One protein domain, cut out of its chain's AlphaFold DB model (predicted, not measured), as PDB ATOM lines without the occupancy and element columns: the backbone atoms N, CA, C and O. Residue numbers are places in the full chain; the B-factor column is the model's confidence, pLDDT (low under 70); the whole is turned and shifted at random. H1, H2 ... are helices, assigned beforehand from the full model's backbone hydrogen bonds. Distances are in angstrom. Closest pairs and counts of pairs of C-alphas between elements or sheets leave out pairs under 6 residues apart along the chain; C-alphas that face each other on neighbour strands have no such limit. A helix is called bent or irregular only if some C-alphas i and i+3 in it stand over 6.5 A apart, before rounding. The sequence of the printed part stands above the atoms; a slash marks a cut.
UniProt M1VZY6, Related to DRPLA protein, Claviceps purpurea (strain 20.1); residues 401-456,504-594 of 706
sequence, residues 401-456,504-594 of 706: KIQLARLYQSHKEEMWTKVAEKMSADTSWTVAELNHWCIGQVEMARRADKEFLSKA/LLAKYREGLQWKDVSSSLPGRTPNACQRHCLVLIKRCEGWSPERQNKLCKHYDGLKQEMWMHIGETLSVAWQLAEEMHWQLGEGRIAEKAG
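This is residues 401 to 456 and 504 to 594 of the 706 residues of the protein "Related to DRPLA protein" of Claviceps purpurea (strain 20.1) (UniProt M1VZY6). Crossed, bent helices make a larger lobe, and a small head of three helices stands at one end of the longest axis. In the larger lobe the long bent helix H7 is the hub: the bent helix H1 crosses it, H2 and H3 pack across its first arm H7a, and H8 folds back so that H8a crosses H7b and H8b crosses H1a. The head is H4, H5 and H6, with H6 running from it toward the larger lobe. The printed part has 147 residues with eight named helices, H1 to H8 in chain order, and no named strand; the class is all helix. It is only just loose, close to compact, with a radius of gyration of the C-alphas of 17.8 A, and only just elongated, spanning 55 by 37 by 26 A.

H1, residues 401 to 423, was assigned as one helix by its hydrogen bonds but is bent, with C-alphas 410 and 413 7.2 A apart; its arms H1a, residues 401 to 410, and H1b, residues 413 to 423, stand at a steep tilt of 58 degrees. H2, residues 429 to 439, touches H1b at about perpendicular, 80 degrees, the closest C-alphas being those of Trp 416 and Trp 429, 4.8 A apart. H3 is residues 441 to 448. H4, residues 504 to 509, and H5, residues 514 to 519, only just touch, with 3 pairs of C-alphas within 8 A, the closest those of Lys 507 and Val 517 at 6.0 A. H6, residues 526 to 539, touches H5 with residues 526 to 530 alone, the closest C-alphas being those of Trp 514 and Pro 526 at 4.9 A. H6 is close to H2 but not clearly touching it, the closest C-alphas being those of Cys 438 and Arg 539 at 6.3 A. H7, residues 545 to 570, is likewise assigned as one helix but bent, with C-alphas 557 and 560 7.2 A apart; its arms are H7a, residues 545 to 557, and H7b, residues 560 to 570. H7a touches H1b at a steep tilt of 54 degrees, opposite ways, the closest C-alphas being those of Val 419 and His 554 at 6.1 A. H3 touches H7a at 84 degrees, about perpendicular, the closest C-alphas being those of Ala 448 and Lys 553 at 4.6 A. H6 and H7a are apart. H8, residues 574 to 593, is assigned as one helix but bent, with C-alphas 583 and 586 9.3 A apart; its arms are H8a, residues 574 to 583, and H8b, residues 586 to 593. H8a touches H7b at 90 degrees, about perpendicular, the closest C-alphas being those of Gly 567 and Trp 574 at 4.5 A. H8b touches H1a at 81 degrees, about perpendicular, the closest C-alphas being those of Arg 406 and Ala 593 at 4.8 A. Every O i to N i+4 pair is within hydrogen-bond range in H1a, H2, H3, H4, H5, H6, H7a, H8a and H8b; the count is 6 of 7 in H1b and 5 of 7 in H7b.

H1a begins at C-alpha 401, (125.847, -180.879, 290.199). H2 measures 15.3 A from first to last C-alpha, H6 19.9 A and H7a 18.4 A. H8b ends at C-alpha 593, (132.856, -175.539, 293.403).

The C-alphas of Lys 515 and Ser 571, the two farthest apart, are 56.1 A apart. Residues 457 to 503 are not printed, and C-alphas 456 and 504 are 22.3 A apart across this cut. No link printed whole is long. Mean pLDDT of the printed part is 71.1; residues 446 to 456, 504 to 511 and 526 to 548 are among those under 70.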
ATOM      1  N   LYS A 401     125.597-181.106 288.758       82.38
ATOM      2  CA  LYS A 401     125.847-180.879 290.199       82.38
ATOM      3  C   LYS A 401     127.049-179.968 290.455       82.38
ATOM      4  O   LYS A 401     127.038-179.209 291.421       82.38
ATOM      5  N   ILE A 402     128.097-180.070 289.639       82.94
ATOM      6  CA  ILE A 402     129.276-179.196 289.719       82.94
ATOM      7  C   ILE A 402     128.911-177.797 289.214       82.94
ATOM      8  O   ILE A 402     129.265-176.806 289.852       82.94
ATOM      9  N   GLN A 403     128.149-177.709 288.124       83.44
ATOM     10  CA  GLN A 403     127.650-176.447 287.584       83.44
ATOM     11  C   GLN A 403     126.723-175.732 288.573       83.44
ATOM     12  O   GLN A 403     126.934-174.550 288.823       83.44
ATOM     13  N   LEU A 404     125.796-176.441 289.229       86.50
ATOM     14  CA  LEU A 404     124.976-175.885 290.313       86.50
ATOM     15  C   LEU A 404     125.838-175.317 291.443       86.50
ATOM     16  O   LEU A 404     125.585-174.210 291.903       86.50
ATOM     17  N   ALA A 405     126.870-176.046 291.874       83.62
ATOM     18  CA  ALA A 405     127.754-175.584 292.940       83.62
ATOM     19  C   ALA A 405     128.535-174.317 292.546       83.62
ATOM     20  O   ALA A 405     128.668-173.397 293.353       83.62
ATOM     21  N   ARG A 406     129.015-174.244 291.297       83.69
ATOM     22  CA  ARG A 406     129.709-173.065 290.753       83.69
ATOM     23  C   ARG A 406     128.776-171.864 290.611       83.69
ATOM     24  O   ARG A 406     129.135-170.779 291.051       83.69
ATOM     25  N   LEU A 407     127.583-172.070 290.051       85.12
ATOM     26  CA  LEU A 407     126.573-171.024 289.872       85.12
ATOM     27  C   LEU A 407     126.044-170.510 291.207       85.12
ATOM     28  O   LEU A 407     125.860-169.307 291.363       85.12
ATOM     29  N   TYR A 408     125.845-171.396 292.184       85.88
ATOM     30  CA  TYR A 408     125.519-170.983 293.541       85.88
ATOM     31  C   TYR A 408     126.651-170.129 294.120       85.88
ATOM     32  O   TYR A 408     126.386-169.028 294.579       85.88
ATOM     33  N   GLN A 409     127.919-170.555 294.029       82.75
ATOM     34  CA  GLN A 409     129.027-169.748 294.559       82.75
ATOM     35  C   GLN A 409     129.208-168.393 293.876       82.75
ATOM     36  O   GLN A 409     129.623-167.454 294.551       82.75
ATOM     37  N   SER A 410     128.903-168.268 292.585       81.81
ATOM     38  CA  SER A 410     128.993-166.980 291.896       81.81
ATOM     39  C   SER A 410     127.833-166.042 292.233       81.81
ATOM     40  O   SER A 410     128.043-164.840 292.315       81.81
ATOM     41  N   HIS A 411     126.623-166.572 292.448       82.25
ATOM     42  CA  HIS A 411     125.417-165.758 292.658       82.25
ATOM     43  C   HIS A 411     125.004-165.624 294.126       82.25
ATOM     44  O   HIS A 411     124.147-164.803 294.449       82.25
ATOM     45  N   LYS A 412     125.605-166.390 295.043       81.81
ATOM     46  CA  LYS A 412     125.193-166.387 296.449       81.81
ATOM     47  C   LYS A 412     125.367-165.032 297.128       81.81
ATOM     48  O   LYS A 412     124.559-164.697 297.982       81.81
ATOM     49  N   GLU A 413     126.378-164.245 296.757       79.88
ATOM     50  CA  GLU A 413     126.581-162.915 297.337       79.88
ATOM     51  C   GLU A 413     125.410-161.996 296.976       79.88
ATOM     52  O   GLU A 413     124.831-161.365 297.856       79.88
ATOM     53  N   GLU A 414     124.979-162.000 295.714       83.88
ATOM     54  CA  GLU A 414     123.823-161.225 295.260       83.88
ATOM     55  C   GLU A 414     122.515-161.729 295.898       83.88
ATOM     56  O   GLU A 414     121.729-160.937 296.425       83.88
ATOM     57  N   MET A 415     122.305-163.051 295.919       84.94
ATOM     58  CA  MET A 415     121.127-163.689 296.521       84.94
ATOM     59  C   MET A 415     121.001-163.333 298.010       84.94
ATOM     60  O   MET A 415     119.968-162.835 298.463       84.94
ATOM     61  N   TRP A 416     122.068-163.546 298.783       81.88
ATOM     62  CA  TRP A 416     122.050-163.339 300.228       81.88
ATOM     63  C   TRP A 416     122.111-161.868 300.626       81.88
ATOM     64  O   TRP A 416     121.582-161.530 301.684       81.88
ATOM     65  N   THR A 417     122.660-160.981 299.791       84.44
ATOM     66  CA  THR A 417     122.611-159.531 300.038       84.44
ATOM     67  C   THR A 417     121.170-159.027 300.022       84.44
ATOM     68  O   THR A 417     120.760-158.362 300.971       84.44
ATOM     69  N   LYS A 418     120.341-159.456 299.058       85.00
ATOM     70  CA  LYS A 418     118.905-159.104 299.015       85.00
ATOM     71  C   LYS A 418     118.150-159.546 300.276       85.00
ATOM     72  O   LYS A 418     117.263-158.844 300.765       85.00
ATOM     73  N   VAL A 419     118.484-160.721 300.814       82.12
ATOM     74  CA  VAL A 419     117.882-161.235 302.057       82.12
ATOM     75  C   VAL A 419     118.404-160.466 303.275       82.12
ATOM     76  O   VAL A 419     117.621-160.113 304.159       82.12
ATOM     77  N   ALA A 420     119.704-160.176 303.322       79.81
ATOM     78  CA  ALA A 420     120.353-159.458 304.413       79.81
ATOM     79  C   ALA A 420     119.869-158.002 304.526       79.81
ATOM     80  O   ALA A 420     119.545-157.551 305.627       79.81
ATOM     81  N   GLU A 421     119.692-157.312 303.398       84.56
ATOM     82  CA  GLU A 421     119.114-155.964 303.329       84.56
ATOM     83  C   GLU A 421     117.702-155.907 303.929       84.56
ATOM     84  O   GLU A 421     117.379-154.983 304.678       84.56
ATOM     85  N   LYS A 422     116.861-156.921 303.669       82.25
ATOM     86  CA  LYS A 422     115.508-157.008 304.252       82.25
ATOM     87  C   LYS A 422     115.505-157.360 305.742       82.25
ATOM     88  O   LYS A 422     114.513-157.106 306.423       82.25
ATOM     89  N   MET A 423     116.585-157.946 306.251       68.88
ATOM     90  CA  MET A 423     116.714-158.367 307.646       68.88
ATOM     91  C   MET A 423     117.064-157.201 308.572       68.88
ATOM     92  O   MET A 423     116.356-156.962 309.554       68.88
ATOM     93  N   SER A 424     118.160-156.497 308.277       66.31
ATOM     94  CA  SER A 424     118.589-155.258 308.940       66.31
ATOM     95  C   SER A 424     119.840-154.705 308.254       66.31
ATOM     96  O   SER A 424     120.658-155.491 307.786       66.31
ATOM     97  N   ALA A 425     120.066-153.389 308.323       60.28
ATOM     98  CA  ALA A 425     121.276-152.748 307.784       60.28
ATOM     99  C   ALA A 425     122.596-153.337 308.333       60.28
ATOM    100  O   ALA A 425     123.604-153.336 307.637       60.28
ATOM    101  N   ASP A 426     122.569-153.899 309.548       56.34
ATOM    102  CA  ASP A 426     123.743-154.498 310.200       56.34
ATOM    103  C   ASP A 426     123.929-156.005 309.914       56.34
ATOM    104  O   ASP A 426     124.818-156.639 310.484       56.34
ATOM    105  N   THR A 427     123.067-156.636 309.104       65.88
ATOM    106  CA  THR A 427     123.228-158.056 308.746       65.88
ATOM    107  C   THR A 427     124.083-158.165 307.490       65.88
ATOM    108  O   THR A 427     123.700-157.645 306.449       65.88
ATOM    109  N   SER A 428     125.210-158.873 307.556       70.19
ATOM    110  CA  SER A 428     125.974-159.222 306.353       70.19
ATOM    111  C   SER A 428     125.392-160.461 305.666       70.19
ATOM    112  O   SER A 428     124.794-161.332 306.310       70.19
ATOM    113  N   TRP A 429     125.593-160.564 304.351       74.75
ATOM    114  CA  TRP A 429     125.143-161.710 303.554       74.75
ATOM    115  C   TRP A 429     125.744-163.034 304.055       74.75
ATOM    116  O   TRP A 429     125.056-164.052 304.077       74.75
ATOM    117  N   THR A 430     126.986-163.012 304.549       65.56
ATOM    118  CA  THR A 430     127.671-164.186 305.109       65.56
ATOM    119  C   THR A 430     126.963-164.707 306.356       65.56
ATOM    120  O   THR A 430     126.760-165.908 306.502       65.56
ATOM    121  N   VAL A 431     126.521-163.807 307.238       63.47
ATOM    122  CA  VAL A 431     125.797-164.184 308.459       63.47
ATOM    123  C   VAL A 431     124.406-164.725 308.116       63.47
ATOM    124  O   VAL A 431     123.945-165.673 308.754       63.47
ATOM    125  N   ALA A 432     123.739-164.172 307.097       71.62
ATOM    126  CA  ALA A 432     122.452-164.682 306.619       71.62
ATOM    127  C   ALA A 432     122.574-166.094 306.012       71.62
ATOM    128  O   ALA A 432     121.773-166.965 306.358       71.62
ATOM    129  N   GLU A 433     123.596-166.337 305.183       77.75
ATOM    130  CA  GLU A 433     123.892-167.651 304.592       77.75
ATOM    131  C   GLU A 433     124.202-168.695 305.676       77.75
ATOM    132  O   GLU A 433     123.606-169.772 305.699       77.75
ATOM    133  N   LEU A 434     125.086-168.370 306.622       67.00
ATOM    134  CA  LEU A 434     125.434-169.274 307.720       67.00
ATOM    135  C   LEU A 434     124.207-169.638 308.561       67.00
ATOM    136  O   LEU A 434     123.969-170.810 308.852       67.00
ATOM    137  N   ASN A 435     123.376-168.653 308.914       69.25
ATOM    138  CA  ASN A 435     122.160-168.918 309.681       69.25
ATOM    139  C   ASN A 435     121.139-169.741 308.885       69.25
ATOM    140  O   ASN A 435     120.449-170.572 309.470       69.25
ATOM    141  N   HIS A 436     121.061-169.571 307.567       80.00
ATOM    142  CA  HIS A 436     120.223-170.404 306.710       80.00
ATOM    143  C   HIS A 436     120.631-171.884 306.755       80.00
ATOM    144  O   HIS A 436     119.776-172.752 306.960       80.00
ATOM    145  N   TRP A 437     121.932-172.171 306.651       75.44
ATOM    146  CA  TRP A 437     122.455-173.530 306.798       75.44
ATOM    147  C   TRP A 437     122.202-174.096 308.199       75.44
ATOM    148  O   TRP A 437     121.794-175.249 308.337       75.44
ATOM    149  N   CYS A 438     122.379-173.274 309.236       65.31
ATOM    150  CA  CYS A 438     122.202-173.686 310.627       65.31
ATOM    151  C   CYS A 438     120.742-173.942 311.025       65.31
ATOM    152  O   CYS A 438     120.492-174.832 311.839       65.31
ATOM    153  N   ILE A 439     119.780-173.193 310.474       67.31
ATOM    154  CA  ILE A 439     118.344-173.446 310.678       67.31
ATOM    155  C   ILE A 439     117.940-174.733 309.941       67.31
ATOM    156  O   ILE A 439     117.231-175.570 310.500       67.31
ATOM    157  N   GLY A 440     118.428-174.923 308.711       71.06
ATOM    158  CA  GLY A 440     118.181-176.116 307.904       71.06
ATOM    159  C   GLY A 440     116.788-176.168 307.263       71.06
ATOM    160  O   GLY A 440     115.845-175.499 307.690       71.06
ATOM    161  N   GLN A 441     116.647-177.001 306.227       75.31
ATOM    162  CA  GLN A 441     115.480-177.027 305.332       75.31
ATOM    163  C   GLN A 441     114.130-177.162 306.066       75.31
ATOM    164  O   GLN A 441     113.193-176.409 305.797       75.31
ATOM    165  N   VAL A 442     114.021-178.110 307.005       65.62
ATOM    166  CA  VAL A 442     112.756-178.424 307.699       65.62
ATOM    167  C   VAL A 442     112.297-177.271 308.594       65.62
ATOM    168  O   VAL A 442     111.108-176.957 308.647       65.62
ATOM    169  N   GLU A 443     113.225-176.613 309.283       64.75
ATOM    170  CA  GLU A 443     112.879-175.546 310.219       64.75
ATOM    171  C   GLU A 443     112.696-174.201 309.504       64.75
ATOM    172  O   GLU A 443     111.778-173.456 309.854       64.75
ATOM    173  N   MET A 444     113.464-173.942 308.434       75.50
ATOM    174  CA  MET A 444     113.231-172.831 307.497       75.50
ATOM    175  C   MET A 444     111.800-172.888 306.964       75.50
ATOM    176  O   MET A 444     111.060-171.902 306.977       75.50
ATOM    177  N   ALA A 445     111.385-174.091 306.572       70.50
ATOM    178  CA  ALA A 445     110.050-174.372 306.101       70.50
ATOM    179  C   ALA A 445     108.969-174.135 307.166       70.50
ATOM    180  O   ALA A 445     107.947-173.531 306.858       70.50
ATOM    181  N   ARG A 446     109.177-174.614 308.397       67.38
ATOM    182  CA  ARG A 446     108.191-174.541 309.487       67.38
ATOM    183  C   ARG A 446     107.994-173.119 310.022       67.38
ATOM    184  O   ARG A 446     106.920-172.792 310.529       67.38
ATOM    185  N   ARG A 447     109.043-172.295 309.987       65.88
ATOM    186  CA  ARG A 447     109.048-170.925 310.527       65.88
ATOM    187  C   ARG A 447     108.525-169.887 309.539       65.88
ATOM    188  O   ARG A 447     107.997-168.870 309.985       65.88
ATOM    189  N   ALA A 448     108.624-170.150 308.235       62.25
ATOM    190  CA  ALA A 448     108.084-169.274 307.194       62.25
ATOM    191  C   ALA A 448     106.549-169.126 307.279       62.25
ATOM    192  O   ALA A 448     106.046-168.009 307.195       62.25
ATOM    193  N   ASP A 449     105.828-170.217 307.575       55.75
ATOM    194  CA  ASP A 449     104.352-170.260 307.583       55.75
ATOM    195  C   ASP A 449     103.698-169.638 308.837       55.75
ATOM    196  O   ASP A 449     102.476-169.510 308.911       55.75
ATOM    197  N   LYS A 450     104.476-169.256 309.863       51.72
ATOM    198  CA  LYS A 450     103.929-168.713 311.118       51.72
ATOM    199  C   LYS A 450     103.939-167.180 311.125       51.72
ATOM    200  O   LYS A 450     104.970-166.533 311.338       51.72
ATOM    201  N   GLU A 451     102.765-166.566 310.993       41.16
ATOM    202  CA  GLU A 451     102.534-165.181 311.419       41.16
ATOM    203  C   GLU A 451     102.570-165.086 312.949       41.16
ATOM    204  O   GLU A 451     101.553-165.137 313.630       41.16
ATOM    205  N   PHE A 452     103.770-164.946 313.516       39.56
ATOM    206  CA  PHE A 452     103.884-164.376 314.851       39.56
ATOM    207  C   PHE A 452     103.719-162.862 314.767       39.56
ATOM    208  O   PHE A 452     104.430-162.168 314.032       39.56
ATOM    209  N   LEU A 453     102.707-162.413 315.497       33.09
ATOM    210  CA  LEU A 453     102.148-161.078 315.534       33.09
ATOM    211  C   LEU A 453     103.219-160.020 315.817       33.09
ATOM    212  O   LEU A 453     103.770-159.941 316.911       33.09
ATOM    213  N   SER A 454     103.479-159.162 314.834       34.88
ATOM    214  CA  SER A 454     104.280-157.946 315.014       34.88
ATOM    215  C   SER A 454     103.478-156.787 315.629       34.88
ATOM    216  O   SER A 454     104.009-155.690 315.790       34.88
ATOM    217  N   LYS A 455     102.209-157.014 315.997       36.62
ATOM    218  CA  LYS A 455     101.348-156.086 316.744       36.62
ATOM    219  C   LYS A 455     100.557-156.861 317.793       36.62
ATOM    220  O   LYS A 455     100.098-157.957 317.496       36.62
ATOM    221  N   ALA A 456     100.424-156.300 318.996       32.28
ATOM    222  CA  ALA A 456      99.712-156.924 320.111       32.28
ATOM    223  C   ALA A 456      98.352-157.503 319.647       32.28
ATOM    224  O   ALA A 456      97.593-156.770 319.008       32.28
ATOM    225  N   LEU A 504     114.600-169.945 327.058       62.81
ATOM    226  CA  LEU A 504     115.964-170.331 327.428       62.81
ATOM    227  C   LEU A 504     116.977-169.206 327.162       62.81
ATOM    228  O   LEU A 504     117.787-168.886 328.033       62.81
ATOM    229  N   LEU A 505     116.926-168.585 325.980       57.22
ATOM    230  CA  LEU A 505     117.843-167.510 325.589       57.22
ATOM    231  C   LEU A 505     117.543-166.188 326.307       57.22
ATOM    232  O   LEU A 505     118.480-165.486 326.690       57.22
ATOM    233  N   ALA A 506     116.270-165.849 326.524       56.94
ATOM    234  CA  ALA A 506     115.880-164.659 327.279       56.94
ATOM    235  C   ALA A 506     116.370-164.741 328.733       56.94
ATOM    236  O   ALA A 506     117.051-163.837 329.214       56.94
ATOM    237  N   LYS A 507     116.127-165.875 329.400       64.12
ATOM    238  CA  LYS A 507     116.540-166.108 330.790       64.12
ATOM    239  C   LYS A 507     118.057-166.230 330.947       64.12
ATOM    240  O   LYS A 507     118.606-165.798 331.958       64.12
ATOM    241  N   TYR A 508     118.748-166.742 329.926       61.03
ATOM    242  CA  TYR A 508     120.210-166.711 329.858       61.03
ATOM    243  C   TYR A 508     120.760-165.278 329.752       61.03
ATOM    244  O   TYR A 508     121.704-164.934 330.459       61.03
ATOM    245  N   ARG A 509     120.145-164.412 328.931       49.94
ATOM    246  CA  ARG A 509     120.529-162.990 328.796       49.94
ATOM    247  C   ARG A 509     120.258-162.169 330.060       49.94
ATOM    248  O   ARG A 509     120.962-161.195 330.304       49.94
ATOM    249  N   GLU A 510     119.284-162.581 330.867       63.19
ATOM    250  CA  GLU A 510     119.008-162.022 332.200       63.19
ATOM    251  C   GLU A 510     120.044-162.452 333.263       63.19
ATOM    252  O   GLU A 510     120.026-161.934 334.376       63.19
ATOM    253  N   GLY A 511     120.969-163.370 332.940       59.56
ATOM    254  CA  GLY A 511     122.027-163.823 333.852       59.56
ATOM    255  C   GLY A 511     121.542-164.749 334.973       59.56
ATOM    256  O   GLY A 511     122.220-164.894 335.994       59.56
ATOM    257  N   LEU A 512     120.368-165.365 334.809       72.12
ATOM    258  CA  LEU A 512     119.769-166.241 335.816       72.12
ATOM    259  C   LEU A 512     120.526-167.567 335.948       72.12
ATOM    260  O   LEU A 512     121.129-168.074 335.000       72.12
ATOM    261  N   GLN A 513     120.472-168.162 337.142       70.88
ATOM    262  CA  GLN A 513     121.077-169.470 337.381       70.88
ATOM    263  C   GLN A 513     120.311-170.550 336.614       70.88
ATOM    264  O   GLN A 513     119.085-170.518 336.528       70.88
ATOM    265  N   TRP A 514     121.014-171.573 336.117       70.25
ATOM    266  CA  TRP A 514     120.396-172.661 335.342       70.25
ATOM    267  C   TRP A 514     119.266-173.381 336.085       70.25
ATOM    268  O   TRP A 514     118.367-173.926 335.450       70.25
ATOM    269  N   LYS A 515     119.287-173.358 337.424       74.06
ATOM    270  CA  LYS A 515     118.207-173.866 338.276       74.06
ATOM    271  C   LYS A 515     116.905-173.078 338.081       74.06
ATOM    272  O   LYS A 515     115.854-173.691 337.949       74.06
ATOM    273  N   ASP A 516     116.984-171.758 337.975       70.12
ATOM    274  CA  ASP A 516     115.833-170.860 337.804       70.12
ATOM    275  C   ASP A 516     115.355-170.821 336.345       70.12
ATOM    276  O   ASP A 516     114.156-170.773 336.060       70.12
ATOM    277  N   VAL A 517     116.298-170.944 335.405       65.94
ATOM    278  CA  VAL A 517     116.018-171.137 333.974       65.94
ATOM    279  C   VAL A 517     115.240-172.440 333.754       65.94
ATOM    280  O   VAL A 517     114.234-172.454 333.050       65.94
ATOM    281  N   SER A 518     115.663-173.527 334.407       73.31
ATOM    282  CA  SER A 518     114.988-174.828 334.367       73.31
ATOM    283  C   SER A 518     113.588-174.783 334.984       73.31
ATOM    284  O   SER A 518     112.690-175.450 334.484       73.31
ATOM    285  N   SER A 519     113.381-173.978 336.029       71.62
ATOM    286  CA  SER A 519     112.059-173.766 336.640       71.62
ATOM    287  C   SER A 519     111.073-173.074 335.694       71.62
ATOM    288  O   SER A 519     109.872-173.297 335.794       71.62
ATOM    289  N   SER A 520     111.577-172.275 334.748       65.75
ATOM    290  CA  SER A 520     110.769-171.619 333.707       65.75
ATOM    291  C   SER A 520     110.465-172.541 332.512       65.75
ATOM    292  O   SER A 520     109.725-172.153 331.613       65.75
ATOM    293  N   LEU A 521     111.037-173.752 332.486       69.94
ATOM    294  CA  LEU A 521     110.927-174.736 331.405       69.94
ATOM    295  C   LEU A 521     110.514-176.110 331.976       69.94
ATOM    296  O   LEU A 521     111.365-176.981 332.199       69.94
ATOM    297  N   PRO A 522     109.211-176.330 332.238       62.03
ATOM    298  CA  PRO A 522     108.735-177.498 332.973       62.03
ATOM    299  C   PRO A 522     109.064-178.814 332.251       62.03
ATOM    300  O   PRO A 522     108.619-179.081 331.135       62.03
ATOM    301  N   GLY A 523     109.833-179.674 332.922       60.22
ATOM    302  CA  GLY A 523     110.290-180.964 332.392       60.22
ATOM    303  C   GLY A 523     111.683-180.942 331.754       60.22
ATOM    304  O   GLY A 523     112.152-181.986 331.300       60.22
ATOM    305  N   ARG A 524     112.373-179.794 331.739       68.81
ATOM    306  CA  ARG A 524     113.800-179.695 331.398       68.81
ATOM    307  C   ARG A 524     114.634-179.692 332.668       68.81
ATOM    308  O   ARG A 524     114.179-179.225 333.704       68.81
ATOM    309  N   THR A 525     115.848-180.231 332.592       72.00
ATOM    310  CA  THR A 525     116.820-180.165 333.692       72.00
ATOM    311  C   THR A 525     117.764-178.975 333.497       72.00
ATOM    312  O   THR A 525     117.996-178.570 332.350       72.00
ATOM    313  N   PRO A 526     118.388-178.445 334.570       68.19
ATOM    314  CA  PRO A 526     119.363-177.356 334.461       68.19
ATOM    315  C   PRO A 526     120.509-177.683 333.493       68.19
ATOM    316  O   PRO A 526     120.881-176.858 332.660       68.19
ATOM    317  N   ASN A 527     120.995-178.928 333.520       57.41
ATOM    318  CA  ASN A 527     122.055-179.408 332.628       57.41
ATOM    319  C   ASN A 527     121.591-179.526 331.167       57.41
ATOM    320  O   ASN A 527     122.369-179.265 330.249       57.41
ATOM    321  N   ALA A 528     120.331-179.902 330.926       62.72
ATOM    322  CA  ALA A 528     119.768-179.916 329.579       62.72
ATOM    323  C   ALA A 528     119.649-178.493 329.012       62.72
ATOM    324  O   ALA A 528     120.034-178.279 327.866       62.72
ATOM    325  N   CYS A 529     119.197-177.532 329.828       68.75
ATOM    326  CA  CYS A 529     119.119-176.111 329.482       68.75
ATOM    327  C   CYS A 529     120.497-175.530 329.154       68.75
ATOM    328  O   CYS A 529     120.674-174.927 328.100       68.75
ATOM    329  N   GLN A 530     121.496-175.783 330.002       64.19
ATOM    330  CA  GLN A 530     122.864-175.321 329.781       64.19
ATOM    331  C   GLN A 530     123.464-175.902 328.496       64.19
ATOM    332  O   GLN A 530     123.998-175.169 327.665       64.19
ATOM    333  N   ARG A 531     123.354-177.222 328.301       58.72
ATOM    334  CA  ARG A 531     123.901-177.901 327.121       58.72
ATOM    335  C   ARG A 531     123.227-177.432 325.835       58.72
ATOM    336  O   ARG A 531     123.916-177.198 324.849       58.72
ATOM    337  N   HIS A 532     121.905-177.275 325.845       59.81
ATOM    338  CA  HIS A 532     121.162-176.803 324.677       59.81
ATOM    339  C   HIS A 532     121.445-175.331 324.375       59.81
ATOM    340  O   HIS A 532     121.685-174.986 323.224       59.81
ATOM    341  N   CYS A 533     121.547-174.481 325.399       60.62
ATOM    342  CA  CYS A 533     121.927-173.077 325.243       60.62
ATOM    343  C   CYS A 533     123.328-172.939 324.625       60.62
ATOM    344  O   CYS A 533     123.512-172.188 323.671       60.62
ATOM    345  N   LEU A 534     124.301-173.741 325.072       56.81
ATOM    346  CA  LEU A 534     125.635-173.793 324.461       56.81
ATOM    347  C   LEU A 534     125.599-174.251 322.998       56.81
ATOM    348  O   LEU A 534     126.375-173.751 322.188       56.81
ATOM    349  N   VAL A 535     124.709-175.181 322.642       55.88
ATOM    350  CA  VAL A 535     124.512-175.614 321.249       55.88
ATOM    351  C   VAL A 535     123.891-174.494 320.409       55.88
ATOM    352  O   VAL A 535     124.361-174.265 319.299       55.88
ATOM    353  N   LEU A 536     122.903-173.763 320.931       55.06
ATOM    354  CA  LEU A 536     122.289-172.615 320.251       55.06
ATOM    355  C   LEU A 536     123.289-171.467 320.044       55.06
ATOM    356  O   LEU A 536     123.379-170.919 318.946       55.06
ATOM    357  N   ILE A 537     124.090-171.156 321.066       54.50
ATOM    358  CA  ILE A 537     125.141-170.128 321.010       54.50
ATOM    359  C   ILE A 537     126.228-170.522 320.004       54.50
ATOM    360  O   ILE A 537     126.638-169.690 319.200       54.50
ATOM    361  N   LYS A 538     126.657-171.792 319.997       52.09
ATOM    362  CA  LYS A 538     127.656-172.297 319.040       52.09
ATOM    363  C   LYS A 538     127.136-172.386 317.601       52.09
ATOM    364  O   LYS A 538     127.944-172.309 316.688       52.09
ATOM    365  N   ARG A 539     125.828-172.587 317.390       45.38
ATOM    366  CA  ARG A 539     125.242-172.801 316.053       45.38
ATOM    367  C   ARG A 539     124.744-171.537 315.351       45.38
ATOM    368  O   ARG A 539     124.679-171.561 314.135       45.38
ATOM    369  N   CYS A 540     124.352-170.472 316.052       48.66
ATOM    370  CA  CYS A 540     123.588-169.371 315.427       48.66
ATOM    371  C   CYS A 540     124.157-167.961 315.666       48.66
ATOM    372  O   CYS A 540     123.403-166.994 315.579       48.66
ATOM    373  N   GLU A 541     125.427-167.822 316.067       53.00
ATOM    374  CA  GLU A 541     126.030-166.528 316.464       53.00
ATOM    375  C   GLU A 541     125.152-165.702 317.442       53.00
ATOM    376  O   GLU A 541     125.220-164.476 317.504       53.00
ATOM    377  N   GLY A 542     124.271-166.359 318.208       51.38
ATOM    378  CA  GLY A 542     123.347-165.695 319.131       51.38
ATOM    379  C   GLY A 542     122.115-165.013 318.508       51.38
ATOM    380  O   GLY A 542     121.484-164.198 319.195       51.38
ATOM    381  N   TRP A 543     121.725-165.324 317.263       60.38
ATOM    382  CA  TRP A 543     120.461-164.847 316.683       60.38
ATOM    383  C   TRP A 543     119.254-165.306 317.508       60.38
ATOM    384  O   TRP A 543     119.138-166.476 317.865       60.38
ATOM    385  N   SER A 544     118.345-164.372 317.812       58.03
ATOM    386  CA  SER A 544     117.112-164.711 318.524       58.03
ATOM    387  C   SER A 544     116.130-165.452 317.606       58.03
ATOM    388  O   SER A 544     116.182-165.263 316.381       58.03
ATOM    389  N   PRO A 545     115.206-166.256 318.161       62.53
ATOM    390  CA  PRO A 545     114.189-166.951 317.373       62.53
ATOM    391  C   PRO A 545     113.374-166.015 316.471       62.53
ATOM    392  O   PRO A 545     113.050-166.377 315.345       62.53
ATOM    393  N   GLU A 546     113.113-164.777 316.894       62.94
ATOM    394  CA  GLU A 546     112.398-163.766 316.103       62.94
ATOM    395  C   GLU A 546     113.203-163.338 314.875       62.94
ATOM    396  O   GLU A 546     112.641-163.168 313.794       62.94
ATOM    397  N   ARG A 547     114.524-163.186 315.022       66.75
ATOM    398  CA  ARG A 547     115.420-162.861 313.907       66.75
ATOM    399  C   ARG A 547     115.516-164.039 312.939       66.75
ATOM    400  O   ARG A 547     115.401-163.840 311.737       66.75
ATOM    401  N   GLN A 548     115.608-165.265 313.446       69.56
ATOM    402  CA  GLN A 548     115.560-166.475 312.618       69.56
ATOM    403  C   GLN A 548     114.225-166.604 311.869       69.56
ATOM    404  O   GLN A 548     114.215-166.914 310.683       69.56
ATOM    405  N   ASN A 549     113.096-166.299 312.513       75.06
ATOM    406  CA  ASN A 549     111.779-166.311 311.869       75.06
ATOM    407  C   ASN A 549     111.676-165.251 310.764       75.06
ATOM    408  O   ASN A 549     111.144-165.534 309.692       75.06
ATOM    409  N   LYS A 550     112.211-164.044 310.995       78.06
ATOM    410  CA  LYS A 550     112.313-163.007 309.957       78.06
ATOM    411  C   LYS A 550     113.142-163.491 308.769       78.06
ATOM    412  O   LYS A 550     112.695-163.332 307.637       78.06
ATOM    413  N   LEU A 551     114.274-164.157 309.017       80.00
ATOM    414  CA  LEU A 551     115.100-164.736 307.952       80.00
ATOM    415  C   LEU A 551     114.313-165.759 307.143       80.00
ATOM    416  O   LEU A 551     114.310-165.685 305.920       80.00
ATOM    417  N   CYS A 552     113.598-166.661 307.818       81.88
ATOM    418  CA  CYS A 552     112.782-167.677 307.158       81.88
ATOM    419  C   CYS A 552     111.719-167.045 306.250       81.88
ATOM    420  O   CYS A 552     111.558-167.478 305.115       81.88
ATOM    421  N   LYS A 553     111.040-165.988 306.713       82.25
ATOM    422  CA  LYS A 553     110.024-165.267 305.931       82.25
ATOM    423  C   LYS A 553     110.608-164.528 304.733       82.25
ATOM    424  O   LYS A 553     110.074-164.614 303.632       82.25
ATOM    425  N   HIS A 554     111.694-163.786 304.940       84.06
ATOM    426  CA  HIS A 554     112.326-163.030 303.861       84.06
ATOM    427  C   HIS A 554     112.967-163.953 302.825       84.06
ATOM    428  O   HIS A 554     112.866-163.666 301.636       84.06
ATOM    429  N   TYR A 555     113.548-165.073 303.260       86.00
ATOM    430  CA  TYR A 555     114.016-166.127 302.369       86.00
ATOM    431  C   TYR A 555     112.858-166.731 301.573       86.00
ATOM    432  O   TYR A 555     112.945-166.786 300.356       86.00
ATOM    433  N   ASP A 556     111.754-167.125 302.216       84.12
ATOM    434  CA  ASP A 556     110.618-167.756 301.529       84.12
ATOM    435  C   ASP A 556     109.990-166.852 300.454       84.12
ATOM    436  O   ASP A 556     109.662-167.324 299.370       84.12
ATOM    437  N   GLY A 557     109.928-165.541 300.706       83.56
ATOM    438  CA  GLY A 557     109.458-164.563 299.721       83.56
ATOM    439  C   GLY A 557     110.457-164.231 298.604       83.56
ATOM    440  O   GLY A 557     110.044-163.730 297.563       83.56
ATOM    441  N   LEU A 558     111.758-164.474 298.801       84.50
ATOM    442  CA  LEU A 558     112.809-164.158 297.821       84.50
ATOM    443  C   LEU A 558     113.355-165.388 297.090       84.50
ATOM    444  O   LEU A 558     113.952-165.244 296.026       84.50
ATOM    445  N   LYS A 559     113.160-166.601 297.617       85.25
ATOM    446  CA  LYS A 559     113.780-167.825 297.088       85.25
ATOM    447  C   LYS A 559     113.399-168.097 295.638       85.25
ATOM    448  O   LYS A 559     114.253-168.533 294.880       85.25
ATOM    449  N   GLN A 560     112.170-167.780 295.225       85.31
ATOM    450  CA  GLN A 560     111.757-167.952 293.834       85.31
ATOM    451  C   GLN A 560     112.603-167.083 292.896       85.31
ATOM    452  O   GLN A 560     113.137-167.600 291.927       85.31
ATOM    453  N   GLU A 561     112.769-165.792 293.195       85.50
ATOM    454  CA  GLU A 561     113.597-164.879 292.393       85.50
ATOM    455  C   GLU A 561     115.069-165.317 292.398       85.50
ATOM    456  O   GLU A 561     115.708-165.382 291.352       85.50
ATOM    457  N   MET A 562     115.587-165.682 293.575       86.94
ATOM    458  CA  MET A 562     116.980-166.089 293.755       86.94
ATOM    459  C   MET A 562     117.327-167.371 292.980       86.94
ATOM    460  O   MET A 562     118.373-167.448 292.339       86.94
ATOM    461  N   TRP A 563     116.456-168.381 293.021       86.12
ATOM    462  CA  TRP A 563     116.700-169.676 292.380       86.12
ATOM    463  C   TRP A 563     116.275-169.726 290.912       86.12
ATOM    464  O   TRP A 563     116.749-170.599 290.187       86.12
ATOM    465  N   MET A 564     115.416-168.811 290.450       86.50
ATOM    466  CA  MET A 564     114.968-168.761 289.054       86.50
ATOM    467  C   MET A 564     116.135-168.550 288.096       86.50
ATOM    468  O   MET A 564     116.254-169.300 287.136       86.50
ATOM    469  N   HIS A 565     117.051-167.628 288.402       84.38
ATOM    470  CA  HIS A 565     118.209-167.371 287.544       84.38
ATOM    471  C   HIS A 565     119.136-168.596 287.410       84.38
ATOM    472  O   HIS A 565     119.590-168.945 286.317       84.38
ATOM    473  N   ILE A 566     119.371-169.300 288.523       83.75
ATOM    474  CA  ILE A 566     120.160-170.541 288.542       83.75
ATOM    475  C   ILE A 566     119.424-171.654 287.781       83.75
ATOM    476  O   ILE A 566     120.046-172.390 287.014       83.75
ATOM    477  N   GLY A 567     118.107-171.761 287.966       84.25
ATOM    478  CA  GLY A 567     117.257-172.723 287.269       84.25
ATOM    479  C   GLY A 567     117.234-172.511 285.755       84.25
ATOM    480  O   GLY A 567     117.447-173.461 285.009       84.25
ATOM    481  N   GLU A 568     117.066-171.271 285.291       86.44
ATOM    482  CA  GLU A 568     117.108-170.910 283.867       86.44
ATOM    483  C   GLU A 568     118.459-171.253 283.238       86.44
ATOM    484  O   GLU A 568     118.508-171.887 282.184       86.44
ATOM    485  N   THR A 569     119.557-170.921 283.924       85.00
ATOM    486  CA  THR A 569     120.916-171.211 283.444       85.00
ATOM    487  C   THR A 569     121.169-172.716 283.318       85.00
ATOM    488  O   THR A 569     121.825-173.156 282.377       85.00
ATOM    489  N   LEU A 570     120.623-173.520 284.235       82.38
ATOM    490  CA  LEU A 570     120.731-174.982 284.202       82.38
ATOM    491  C   LEU A 570     119.638-175.658 283.359       82.38
ATOM    492  O   LEU A 570     119.679-176.872 283.190       82.38
ATOM    493  N   SER A 571     118.665-174.907 282.831       83.38
ATOM    494  CA  SER A 571     117.447-175.452 282.210       83.38
ATOM    495  C   SER A 571     116.681-176.430 283.124       83.38
ATOM    496  O   SER A 571     116.113-177.422 282.668       83.38
ATOM    497  N   VAL A 572     116.660-176.152 284.430       83.88
ATOM    498  CA  VAL A 572     116.006-176.958 285.472       83.88
ATOM    499  C   VAL A 572     115.019-176.092 286.259       83.88
ATOM    500  O   VAL A 572     115.267-174.920 286.522       83.88
ATOM    501  N   ALA A 573     113.894-176.675 286.682       83.81
ATOM    502  CA  ALA A 573     112.941-175.991 287.556       83.81
ATOM    503  C   ALA A 573     113.629-175.498 288.847       83.81
ATOM    504  O   ALA A 573     114.320-176.270 289.517       83.81
ATOM    505  N   TRP A 574     113.422-174.231 289.222       85.19
ATOM    506  CA  TRP A 574     114.100-173.596 290.364       85.19
ATOM    507  C   TRP A 574     113.915-174.367 291.681       85.19
ATOM    508  O   TRP A 574     114.817-174.407 292.515       85.19
ATOM    509  N   GLN A 575     112.787-175.064 291.836       84.62
ATOM    510  CA  GLN A 575     112.487-175.906 292.995       84.62
ATOM    511  C   GLN A 575     113.418-177.117 293.109       84.62
ATOM    512  O   GLN A 575     113.802-177.511 294.207       84.62
ATOM    513  N   LEU A 576     113.791-177.715 291.974       81.56
ATOM    514  CA  LEU A 576     114.739-178.826 291.940       81.56
ATOM    515  C   LEU A 576     116.160-178.339 292.238       81.56
ATOM    516  O   LEU A 576     116.927-179.078 292.853       81.56
ATOM    517  N   ALA A 577     116.504-177.114 291.821       84.00
ATOM    518  CA  ALA A 577     117.790-176.490 292.130       84.00
ATOM    519  C   ALA A 577     117.928-176.194 293.634       84.00
ATOM    520  O   ALA A 577     118.942-176.563 294.227       84.00
ATOM    521  N   GLU A 578     116.891-175.628 294.263       86.75
ATOM    522  CA  GLU A 578     116.831-175.426 295.719       86.75
ATOM    523  C   GLU A 578     116.924-176.766 296.470       86.75
ATOM    524  O   GLU A 578     117.741-176.929 297.374       86.75
ATOM    525  N   GLU A 579     116.136-177.769 296.075       84.25
ATOM    526  CA  GLU A 579     116.159-179.093 296.708       84.25
ATOM    527  C   GLU A 579     117.540-179.762 296.591       84.25
ATOM    528  O   GLU A 579     118.033-180.363 297.548       84.25
ATOM    529  N   MET A 580     118.213-179.632 295.446       82.62
ATOM    530  CA  MET A 580     119.575-180.143 295.291       82.62
ATOM    531  C   MET A 580     120.615-179.380 296.100       82.62
ATOM    532  O   MET A 580     121.577-179.997 296.565       82.62
ATOM    533  N   HIS A 581     120.446-178.072 296.278       84.19
ATOM    534  CA  HIS A 581     121.294-177.275 297.162       84.19
ATOM    535  C   HIS A 581     121.225-177.804 298.598       84.19
ATOM    536  O   HIS A 581     122.270-178.077 299.199       84.19
ATOM    537  N   TRP A 582     120.022-178.110 299.087       83.75
ATOM    538  CA  TRP A 582     119.834-178.752 300.387       83.75
ATOM    539  C   TRP A 582     120.443-180.161 300.461       83.75
ATOM    540  O   TRP A 582     121.056-180.508 301.470       83.75
ATOM    541  N   GLN A 583     120.327-180.975 299.404       81.62
ATOM    542  CA  GLN A 583     120.873-182.342 299.389       81.62
ATOM    543  C   GLN A 583     122.401-182.416 299.291       81.62
ATOM    544  O   GLN A 583     123.012-183.350 299.824       81.62
ATOM    545  N   LEU A 584     123.036-181.480 298.582       78.88
ATOM    546  CA  LEU A 584     124.495-181.381 298.557       78.88
ATOM    547  C   LEU A 584     125.009-180.882 299.912       78.88
ATOM    548  O   LEU A 584     125.970-181.447 300.439       78.88
ATOM    549  N   GLY A 585     124.341-179.881 300.488       76.50
ATOM    550  CA  GLY A 585     124.771-179.210 301.709       76.50
ATOM    551  C   GLY A 585     126.024-178.352 301.502       76.50
ATOM    552  O   GLY A 585     126.774-178.528 300.538       76.50
ATOM    553  N   GLU A 586     126.273-177.437 302.441       71.56
ATOM    554  CA  GLU A 586     127.356-176.442 302.381       71.56
ATOM    555  C   GLU A 586     128.717-177.061 302.017       71.56
ATOM    556  O   GLU A 586     129.387-176.622 301.080       71.56
ATOM    557  N   GLY A 587     129.092-178.149 302.701       65.00
ATOM    558  CA  GLY A 587     130.406-178.764 302.534       65.00
ATOM    559  C   GLY A 587     130.656-179.346 301.141       65.00
ATOM    560  O   GLY A 587     131.732-179.153 300.578       65.00
ATOM    561  N   ARG A 588     129.660-180.017 300.544       73.62
ATOM    562  CA  ARG A 588     129.816-180.614 299.204       73.62
ATOM    563  C   ARG A 588     129.640-179.588 298.094       73.62
ATOM    564  O   ARG A 588     130.191-179.792 297.017       73.62
ATOM    565  N   ILE A 589     128.883-178.514 298.328       78.94
ATOM    566  CA  ILE A 589     128.815-177.383 297.395       78.94
ATOM    567  C   ILE A 589     130.182-176.706 297.314       78.94
ATOM    568  O   ILE A 589     130.698-176.529 296.214       78.94
ATOM    569  N   ALA A 590     130.815-176.411 298.452       71.06
ATOM    570  CA  ALA A 590     132.151-175.818 298.478       71.06
ATOM    571  C   ALA A 590     133.207-176.734 297.827       71.06
ATOM    572  O   ALA A 590     133.954-176.291 296.952       71.06
ATOM    573  N   GLU A 591     133.197-178.032 298.162       71.00
ATOM    574  CA  GLU A 591     134.086-179.042 297.566       71.00
ATOM    575  C   GLU A 591     133.925-179.124 296.040       71.00
ATOM    576  O   GLU A 591     134.910-179.113 295.303       71.00
ATOM    577  N   LYS A 592     132.684-179.165 295.538       74.88
ATOM    578  CA  LYS A 592     132.397-179.270 294.097       74.88
ATOM    579  C   LYS A 592     132.652-177.979 293.330       74.88
ATOM    580  O   LYS A 592     132.994-178.042 292.152       74.88
ATOM    581  N   ALA A 593     132.503-176.828 293.978       70.31
ATOM    582  CA  ALA A 593     132.856-175.539 293.403       70.31
ATOM    583  C   ALA A 593     134.378-175.301 293.373       70.31
ATOM    584  O   ALA A 593     134.824-174.366 292.714       70.31
ATOM    585  N   GLY A 594     135.173-176.136 294.054       56.41
ATOM    586  CA  GLY A 594     136.623-175.964 294.160       56.41
ATOM    587  C   GLY A 594     137.030-174.789 295.053       56.41
ATOM    588  O   GLY A 594     138.135-174.273 294.913       56.41
TER     589      GLY A 594